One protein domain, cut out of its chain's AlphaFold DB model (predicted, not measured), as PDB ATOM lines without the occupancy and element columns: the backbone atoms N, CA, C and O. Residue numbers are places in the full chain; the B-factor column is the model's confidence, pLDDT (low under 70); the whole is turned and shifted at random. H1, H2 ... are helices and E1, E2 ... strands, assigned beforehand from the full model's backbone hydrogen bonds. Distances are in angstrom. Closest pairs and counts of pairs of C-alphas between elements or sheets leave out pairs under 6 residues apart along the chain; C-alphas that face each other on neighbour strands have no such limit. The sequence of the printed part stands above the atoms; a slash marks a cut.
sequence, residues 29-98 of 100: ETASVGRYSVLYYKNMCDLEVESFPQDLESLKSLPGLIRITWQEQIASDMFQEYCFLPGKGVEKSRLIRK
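What this domain is: This is residues 29 to 98 of the 100 residues of an uncharacterized protein of Smithella sp. PtaU1.Bin162 (UniProt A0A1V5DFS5). This elongated domain is built on one strongly twisted sheet of five strands: a short hairpin, E1 and E2, lies with E2 beside the first part of the long strand E3, and on E3's other side comes E4, with E5 beyond it at the edge. A loop, residues 42 to 55, and the short helix H1 gather at the E1 and E2 end. The 70 printed residues hold E1, E2, H1, E3, E4 and E5 in chain order; the sheet's order is E1 - E2 - E3 - E4 - E5, all antiparallel, and the class is mostly strand. It is compact, with a radius of gyration of the C-alphas of 12.7 A, and spans 40 by 25 by 19 A.

How they stand to each other: Edge strand E1, residues 29 to 33, forms a hairpin with E2, residues 36 to 41; N 31 and O 38 are 2.9 A apart. E2 is antiparallel to E3, residues 65 to 75, at 165 degrees, with N 37 and O 69 2.8 A apart. H1, residues 56 to 59, only grazes the sheet; its closest C-alphas to E2 are Leu 56 and Tyr 36, 7.9 A. H1 is too short for an O i to N i+4 pair; its one O i to N i+3 pair is within hydrogen-bond range. E3, E4, residues 78 to 85, and edge strand E5, residues 89 to 97, form a meander, each strand the antiparallel neighbour of the one before. N 72 and O 80 are 2.9 A apart, N 81 and O 94 2.8 A. E1 and E5 are apart.

Where its parts are: E1 begins at C-alpha 29 (157.931, 170.156, 169.041). E3 measures 30.1 A, E4 22.9 A and E5 24.4 A; E5 ends at C-alpha 97 (161.433, 196.317, 174.317).

The domain as a whole: The C-alphas farthest apart, Asn 43 and Ser 76, are 40.2 A apart. The printed part has no cut. The link from E2 to H1 is long, 14 residues. No printed residue is under 70 in pLDDT.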
ATOM      1  N   GLU A  29     158.296 169.866 167.657       94.88
ATOM      2  CA  GLU A  29     157.931 170.156 169.041       94.88
ATOM      3  C   GLU A  29     158.872 171.209 169.630       94.88
ATOM      4  O   GLU A  29     160.039 171.304 169.248       94.88
ATOM      5  N   THR A  30     158.344 172.047 170.523       95.56
ATOM      6  CA  THR A  30     159.123 173.079 171.217       95.56
ATOM      7  C   THR A  30     159.184 172.748 172.697       95.56
ATOM      8  O   THR A  30     158.147 172.628 173.343       95.56
ATOM      9  N   ALA A  31     160.395 172.639 173.230       94.94
ATOM     10  CA  ALA A  31     160.658 172.446 174.646       94.94
ATOM     11  C   ALA A  31     161.268 173.709 175.260       94.94
ATOM     12  O   ALA A  31     162.069 174.392 174.622       94.94
ATOM     13  N   SER A  32     160.913 174.011 176.508       94.94
ATOM     14  CA  SER A  32     161.585 175.045 177.298       94.94
ATOM     15  C   SER A  32     162.569 174.370 178.246       94.94
ATOM     16  O   SER A  32     162.150 173.633 179.134       94.94
ATOM     17  N   VAL A  33     163.864 174.620 178.065       93.56
ATOM     18  CA  VAL A  33     164.944 174.022 178.859       93.56
ATOM     19  C   VAL A  33     165.756 175.142 179.499       93.56
ATOM     20  O   VAL A  33     166.557 175.817 178.849       93.56
ATOM     21  N   GLY A  34     165.507 175.386 180.786       90.75
ATOM     22  CA  GLY A  34     166.078 176.531 181.494       90.75
ATOM     23  C   GLY A  34     165.691 177.851 180.819       90.75
ATOM     24  O   GLY A  34     164.514 178.192 180.742       90.75
ATOM     25  N   ARG A  35     166.690 178.585 180.315       93.19
ATOM     26  CA  ARG A  35     166.503 179.856 179.585       93.19
ATOM     27  C   ARG A  35     166.375 179.701 178.064       93.19
ATOM     28  O   ARG A  35     166.245 180.705 177.368       93.19
ATOM     29  N   TYR A  36     166.483 178.476 177.552       96.44
ATOM     30  CA  TYR A  36     166.472 178.179 176.124       96.44
ATOM     31  C   TYR A  36     165.115 177.620 175.698       96.44
ATOM     32  O   TYR A  36     164.513 176.807 176.397       96.44
ATOM     33  N   SER A  37     164.659 178.009 174.515       96.56
ATOM     34  CA  SER A  37     163.559 177.365 173.812       96.56
ATOM     35  C   SER A  37     164.133 176.553 172.657       96.56
ATOM     36  O   SER A  37     164.824 177.083 171.790       96.56
ATOM     37  N   VAL A  38     163.892 175.248 172.667       97.00
ATOM     38  CA  VAL A  38     164.482 174.283 171.740       97.00
ATOM     39  C   VAL A  38     163.383 173.752 170.835       97.00
ATOM     40  O   VAL A  38     162.453 173.100 171.303       97.00
ATOM     41  N   LEU A  39     163.486 174.029 169.538       96.81
ATOM     42  CA  LEU A  39     162.607 173.478 168.510       96.81
ATOM     43  C   LEU A  39     163.317 172.296 167.847       96.81
ATOM     44  O   LEU A  39     164.430 172.454 167.339       96.81
ATOM     45  N   TYR A  40     162.671 171.133 167.827       95.94
ATOM     46  CA  TYR A  40     163.252 169.889 167.322       95.94
ATOM     47  C   TYR A  40     162.194 168.984 166.673       95.94
ATOM     48  O   TYR A  40     160.990 169.169 166.864       95.94
ATOM     49  N   TYR A  41     162.641 168.007 165.885       95.25
ATOM     50  CA  TYR A  41     161.805 166.930 165.365       95.25
ATOM     51  C   TYR A  41     161.656 165.833 166.418       95.25
ATOM     52  O   TYR A  41     162.605 165.096 166.686       95.25
ATOM     53  N   LYS A  42     160.453 165.701 166.988       92.50
ATOM     54  CA  LYS A  42     160.162 164.784 168.100       92.50
ATOM     55  C   LYS A  42     160.596 163.355 167.792       92.50
ATOM     56  O   LYS A  42     161.281 162.731 168.581       92.50
ATOM     57  N   ASN A  43     160.240 162.862 166.611       92.75
ATOM     58  CA  ASN A  43     160.484 161.472 166.225       92.75
ATOM     59  C   ASN A  43     161.900 161.223 165.674       92.75
ATOM     60  O   ASN A  43     162.172 160.137 165.173       92.75
ATOM     61  N   MET A  44     162.785 162.223 165.730       91.69
ATOM     62  CA  MET A  44     164.219 162.069 165.464       91.69
ATOM     63  C   MET A  44     165.062 162.192 166.739       91.69
ATOM     64  O   MET A  44     166.279 162.052 166.660       91.69
ATOM     65  N   CYS A  45     164.439 162.488 167.884       89.31
ATOM     66  CA  CYS A  45     165.099 162.638 169.172       89.31
ATOM     67  C   CYS A  45     164.523 161.613 170.149       89.31
ATOM     68  O   CYS A  45     163.383 161.741 170.583       89.31
ATOM     69  N   ASP A  46     165.324 160.612 170.510       86.19
ATOM     70  CA  ASP A  46     164.909 159.556 171.446       86.19
ATOM     71  C   ASP A  46     164.933 160.013 172.915       86.19
ATOM     72  O   ASP A  46     164.568 159.260 173.817       86.19
ATOM     73  N   LEU A  47     165.386 161.242 173.172       87.31
ATOM     74  CA  LEU A  47     165.430 161.816 174.508       87.31
ATOM     75  C   LEU A  47     164.076 162.418 174.875       87.31
ATOM     76  O   LEU A  47     163.472 163.173 174.112       87.31
ATOM     77  N   GLU A  48     163.644 162.153 176.101       89.31
ATOM     78  CA  GLU A  48     162.549 162.901 176.703       89.31
ATOM     79  C   GLU A  48     163.004 164.323 177.040       89.31
ATOM     80  O   GLU A  48     164.162 164.556 177.389       89.31
ATOM     81  N   VAL A  49     162.077 165.282 176.976       88.56
ATOM     82  CA  VAL A  49     162.364 166.707 177.215       88.56
ATOM     83  C   VAL A  49     163.011 166.946 178.582       88.56
ATOM     84  O   VAL A  49     163.893 167.789 178.711       88.56
ATOM     85  N   GLU A  50     162.612 166.179 179.596       89.44
ATOM     86  CA  GLU A  50     163.151 166.266 180.959       89.44
ATOM     87  C   GLU A  50     164.629 165.860 181.042       89.44
ATOM     88  O   GLU A  50     165.344 166.291 181.945       89.44
ATOM     89  N   SER A  51     165.099 165.071 180.074       92.12
ATOM     90  CA  SER A  51     166.486 164.610 179.967       92.12
ATOM     91  C   SER A  51     167.350 165.520 179.091       92.12
ATOM     92  O   SER A  51     168.521 165.214 178.860       92.12
ATOM     93  N   PHE A  52     166.802 166.621 178.565       94.50
ATOM     94  CA  PHE A  52     167.582 167.529 177.730       94.50
ATOM     95  C   PHE A  52     168.671 168.215 178.564       94.50
ATOM     96  O   PHE A  52     168.420 168.646 179.695       94.50
ATOM     97  N   PRO A  53     169.886 168.368 178.009       93.19
ATOM     98  CA  PRO A  53     170.949 169.083 178.692       93.19
ATOM     99  C   PRO A  53     170.573 170.558 178.855       93.19
ATOM    100  O   PRO A  53     169.897 171.145 178.013       93.19
ATOM    101  N   GLN A  54     171.021 171.179 179.944       92.19
ATOM    102  CA  GLN A  54     170.669 172.568 180.254       92.19
ATOM    103  C   GLN A  54     171.680 173.590 179.715       92.19
ATOM    104  O   GLN A  54     171.442 174.795 179.805       92.19
ATOM    105  N   ASP A  55     172.807 173.137 179.166       93.88
ATOM    106  CA  ASP A  55     173.821 173.995 178.566       93.88
ATOM    107  C   ASP A  55     173.648 174.103 177.042       93.88
ATOM    108  O   ASP A  55     173.174 173.187 176.370       93.88
ATOM    109  N   LEU A  56     174.027 175.259 176.489       93.25
ATOM    110  CA  LEU A  56     173.803 175.558 175.078       93.25
ATOM    111  C   LEU A  56     174.592 174.621 174.155       93.25
ATOM    112  O   LEU A  56     174.050 174.201 173.140       93.25
ATOM    113  N   GLU A  57     175.852 174.310 174.471       94.62
ATOM    114  CA  GLU A  57     176.710 173.515 173.581       94.62
ATOM    115  C   GLU A  57     176.212 172.077 173.453       94.62
ATOM    116  O   GLU A  57     176.113 171.559 172.340       94.62
ATOM    117  N   SER A  58     175.793 171.463 174.557       94.00
ATOM    118  CA  SER A  58     175.173 170.141 174.537       94.00
ATOM    119  C   SER A  58     173.836 170.164 173.798       94.00
ATOM    120  O   SER A  58     173.573 169.268 172.997       94.00
ATOM    121  N   LEU A  59     173.010 171.204 173.976       94.88
ATOM    122  CA  LEU A  59     171.748 171.339 173.238       94.88
ATOM    123  C   LEU A  59     171.953 171.396 171.716       94.88
ATOM    124  O   LEU A  59     171.122 170.868 170.980       94.88
ATOM    125  N   LYS A  60     173.055 171.981 171.222       94.88
ATOM    126  CA  LYS A  60     173.372 172.020 169.778       94.88
ATOM    127  C   LYS A  60     173.582 170.633 169.170       94.88
ATOM    128  O   LYS A  60     173.457 170.485 167.957       94.88
ATOM    129  N   SER A  61     173.921 169.646 169.999       93.00
ATOM    130  CA  SER A  61     174.162 168.263 169.583       93.00
ATOM    131  C   SER A  61     172.901 167.393 169.565       93.00
ATOM    132  O   SER A  61     172.979 166.220 169.202       93.00
ATOM    133  N   LEU A  62     171.735 167.952 169.926       93.62
ATOM    134  CA  LEU A  62     170.487 167.199 169.968       93.62
ATOM    135  C   LEU A  62     170.103 166.646 168.584       93.62
ATOM    136  O   LEU A  62     170.032 167.404 167.607       93.62
ATOM    137  N   PRO A  63     169.782 165.345 168.490       91.81
ATOM    138  CA  PRO A  63     169.214 164.766 167.284       91.81
ATOM    139  C   PRO A  63     167.918 165.476 166.879       91.81
ATOM    140  O   PRO A  63     167.079 165.811 167.714       91.81
ATOM    141  N   GLY A  64     167.754 165.738 165.582       92.00
ATOM    142  CA  GLY A  64     166.558 166.408 165.070       92.00
ATOM    143  C   GLY A  64     166.424 167.880 165.472       92.00
ATOM    144  O   GLY A  64     165.345 168.442 165.289       92.00
ATOM    145  N   LEU A  65     167.470 168.520 166.006       96.00
ATOM    146  CA  LEU A  65     167.438 169.941 166.336       96.00
ATOM    147  C   LEU A  65     167.129 170.797 165.098       96.00
ATOM    148  O   LEU A  65     167.778 170.674 164.060       96.00
ATOM    149  N   ILE A  66     166.168 171.711 165.236       95.94
ATOM    150  CA  ILE A  66     165.803 172.691 164.206       95.94
ATOM    151  C   ILE A  66     166.389 174.057 164.563       95.94
ATOM    152  O   ILE A  66     167.032 174.690 163.728       95.94
ATOM    153  N   ARG A  67     166.174 174.523 165.801       96.69
ATOM    154  CA  ARG A  67     166.761 175.768 166.324       96.69
ATOM    155  C   ARG A  67     166.722 175.833 167.845       96.69
ATOM    156  O   ARG A  67     165.876 175.200 168.472       96.69
ATOM    157  N   ILE A  68     167.575 176.678 168.414       97.50
ATOM    158  CA  ILE A  68     167.535 177.056 169.832       97.50
ATOM    159  C   ILE A  68     167.387 178.567 169.908       97.50
ATOM    160  O   ILE A  68     168.157 179.276 169.268       97.50
ATOM    161  N   THR A  69     166.446 179.080 170.689       97.44
ATOM    162  CA  THR A  69     166.312 180.515 170.945       97.44
ATOM    163  C   THR A  69     166.478 180.833 172.423       97.44
ATOM    164  O   THR A  69     166.119 180.040 173.289       97.44
ATOM    165  N   TRP A  70     167.050 181.993 172.730       96.44
ATOM    166  CA  TRP A  70     167.105 182.531 174.090       96.44
ATOM    167  C   TRP A  70     167.121 184.049 174.055       96.44
ATOM    168  O   TRP A  70     167.365 184.658 173.015       96.44
ATOM    169  N   GLN A  71     166.850 184.661 175.201       95.25
ATOM    170  CA  GLN A  71     166.833 186.108 175.355       95.25
ATOM    171  C   GLN A  71     167.886 186.524 176.373       95.25
ATOM    172  O   GLN A  71     168.012 185.914 177.436       95.25
ATOM    173  N   GLU A  72     168.627 187.579 176.058       94.44
ATOM    174  CA  GLU A  72     169.558 188.216 176.985       94.44
ATOM    175  C   GLU A  72     169.150 189.663 177.196       94.44
ATOM    176  O   GLU A  72     168.782 190.369 176.255       94.44
ATOM    177  N   GLN A  73     169.213 190.111 178.443       92.94
ATOM    178  CA  GLN A  73     168.976 191.505 178.766       92.94
ATOM    179  C   GLN A  73     170.185 192.340 178.332       92.94
ATOM    180  O   GLN A  73     171.302 192.087 178.775       92.94
ATOM    181  N   ILE A  74     169.955 193.338 177.478       94.25
ATOM    182  CA  ILE A  74     171.001 194.249 176.981       94.25
ATOM    183  C   ILE A  74     170.872 195.666 177.558       94.25
ATOM    184  O   ILE A  74     171.839 196.420 177.556       94.25
ATOM    185  N   ALA A  75     169.687 196.026 178.060       90.94
ATOM    186  CA  ALA A  75     169.438 197.251 178.815       90.94
ATOM    187  C   ALA A  75     168.298 197.033 179.822       90.94
ATOM    188  O   ALA A  75     167.655 195.982 179.837       90.94
ATOM    189  N   SER A  76     168.020 198.027 180.663       89.50
ATOM    190  CA  SER A  76     166.972 197.963 181.694       89.50
ATOM    191  C   SER A  76     165.588 197.591 181.141       89.50
ATOM    192  O   SER A  76     164.869 196.833 181.787       89.50
ATOM    193  N   ASP A  77     165.238 198.058 179.940       92.44
ATOM    194  CA  ASP A  77     163.965 197.802 179.254       92.44
ATOM    195  C   ASP A  77     164.120 197.025 177.930       92.44
ATOM    196  O   ASP A  77     163.153 196.909 177.175       92.44
ATOM    197  N   MET A  78     165.305 196.478 177.628       92.94
ATOM    198  CA  MET A  78     165.581 195.832 176.336       92.94
ATOM    199  C   MET A  78     166.205 194.447 176.466       92.94
ATOM    200  O   MET A  78     167.196 194.242 177.169       92.94
ATOM    201  N   PHE A  79     165.666 193.519 175.677       95.12
ATOM    202  CA  PHE A  79     166.167 192.165 175.498       95.12
ATOM    203  C   PHE A  79     166.560 191.936 174.039       95.12
ATOM    204  O   PHE A  79     165.856 192.350 173.116       95.12
ATOM    205  N   GLN A  80     167.676 191.248 173.829       96.56
ATOM    206  CA  GLN A  80     168.076 190.707 172.540       96.56
ATOM    207  C   GLN A  80     167.739 189.220 172.521       96.56
ATOM    208  O   GLN A  80     168.246 188.451 173.334       96.56
ATOM    209  N   GLU A  81     166.896 188.813 171.582       96.44
ATOM    210  CA  GLU A  81     166.695 187.410 171.258       96.44
ATOM    211  C   GLU A  81     167.797 186.945 170.304       96.44
ATOM    212  O   GLU A  81     168.124 187.620 169.317       96.44
ATOM    213  N   TYR A  82     168.362 185.790 170.623       96.56
ATOM    214  CA  TYR A  82     169.319 185.066 169.810       96.56
ATOM    215  C   TYR A  82     168.695 183.761 169.329       96.56
ATOM    216  O   TYR A  82     167.873 183.155 170.018       96.56
ATOM    217  N   CYS A  83     169.109 183.326 168.147       96.75
ATOM    218  CA  CYS A  83     168.692 182.085 167.522       96.75
ATOM    219  C   CYS A  83     169.934 181.330 167.049       96.75
ATOM    220  O   CYS A  83     170.697 181.835 166.229       96.75
ATOM    221  N   PHE A  84     170.139 180.121 167.556       97.12
ATOM    222  CA  PHE A  84     171.078 179.169 166.989       97.12
ATOM    223  C   PHE A  84     170.374 178.311 165.940       97.12
ATOM    224  O   PHE A  84     169.347 177.689 166.222       97.12
ATOM    225  N   LEU A  85     170.973 178.240 164.753       95.50
ATOM    226  CA  LEU A  85     170.562 177.376 163.654       95.50
ATOM    227  C   LEU A  85     171.700 176.391 163.331       95.50
ATOM    228  O   LEU A  85     172.819 176.840 163.043       95.50
ATOM    229  N   PRO A  86     171.446 175.067 163.328       93.44
ATOM    230  CA  PRO A  86     172.437 174.080 162.908       93.44
ATOM    231  C   PRO A  86     173.018 174.424 161.529       93.44
ATOM    232  O   PRO A  86     172.287 174.703 160.580       93.44
ATOM    233  N   GLY A  87     174.349 174.462 161.428       91.81
ATOM    234  CA  GLY A  87     175.073 174.805 160.196       91.81
ATOM    235  C   GLY A  87     175.211 176.302 159.881       91.81
ATOM    236  O   GLY A  87     176.033 176.647 159.038       91.81
ATOM    237  N   LYS A  88     174.474 177.195 160.556       92.88
ATOM    238  CA  LYS A  88     174.608 178.661 160.392       92.88
ATOM    239  C   LYS A  88     175.217 179.360 161.605       92.88
ATOM    240  O   LYS A  88     175.843 180.403 161.458       92.88
ATOM    241  N   GLY A  89     175.082 178.770 162.792       93.56
ATOM    242  CA  GLY A  89     175.586 179.351 164.032       93.56
ATOM    243  C   GLY A  89     174.546 180.224 164.728       93.56
ATOM    244  O   GLY A  89     173.346 179.970 164.624       93.56
ATOM    245  N   VAL A  90     175.019 181.197 165.509       95.69
ATOM    246  CA  VAL A  90     174.178 182.070 166.339       95.69
ATOM    247  C   VAL A  90     173.923 183.391 165.625       95.69
ATOM    248  O   VAL A  90     174.860 184.087 165.243       95.69
ATOM    249  N   GLU A  91     172.653 183.765 165.520       95.19
ATOM    250  CA  GLU A  91     172.198 185.014 164.921       95.19
ATOM    251  C   GLU A  91     171.339 185.807 165.914       95.19
ATOM    252  O   GLU A  91     170.636 185.247 166.756       95.19
ATOM    253  N   LYS A  92     171.374 187.137 165.805       94.19
ATOM    254  CA  LYS A  92     170.452 188.029 166.517       94.19
ATOM    255  C   LYS A  92     169.121 188.034 165.770       94.19
ATOM    256  O   LYS A  92     169.070 188.521 164.645       94.19
ATOM    257  N   SER A  93     168.058 187.510 166.376       90.31
ATOM    258  CA  SER A  93     166.754 187.383 165.710       90.31
ATOM    259  C   SER A  93     165.869 188.608 165.916       90.31
ATOM    260  O   SER A  93     165.263 189.102 164.965       90.31
ATOM    261  N   ARG A  94     165.766 189.107 167.154       92.06
ATOM    262  CA  ARG A  94     164.787 190.142 167.507       92.06
ATOM    263  C   ARG A  94     165.238 190.994 168.688       92.06
ATOM    264  O   ARG A  94     165.710 190.471 169.688       92.06
ATOM    265  N   LEU A  95     165.017 192.303 168.599       92.81
ATOM    266  CA  LEU A  95     165.057 193.206 169.751       92.81
ATOM    267  C   LEU A  95     163.657 193.310 170.366       92.81
ATOM    268  O   LEU A  95     162.674 193.549 169.661       92.81
ATOM    269  N   ILE A  96     163.567 193.111 171.676       91.75
ATOM    270  CA  ILE A  96     162.323 193.125 172.441       91.75
ATOM    271  C   ILE A  96     162.427 194.243 173.469       91.75
ATOM    272  O   ILE A  96     163.246 194.184 174.383       91.75
ATOM    273  N   ARG A  97     161.579 195.259 173.323       87.62
ATOM    274  CA  ARG A  97     161.433 196.317 174.317       87.62
ATOM    275  C   ARG A  97     160.293 195.958 175.256       87.62
ATOM    276  O   ARG A  97     159.184 195.677 174.801       87.62
ATOM    277  N   LYS A  98     160.557 195.964 176.558       80.44
ATOM    278  CA  LYS A  98     159.513 195.827 177.566       80.44
ATOM    279  C   LYS A  98     158.878 197.209 177.726       80.44
ATOM    280  O   LYS A  98     159.450 198.071 178.381       80.44
TER     281      LYS A  98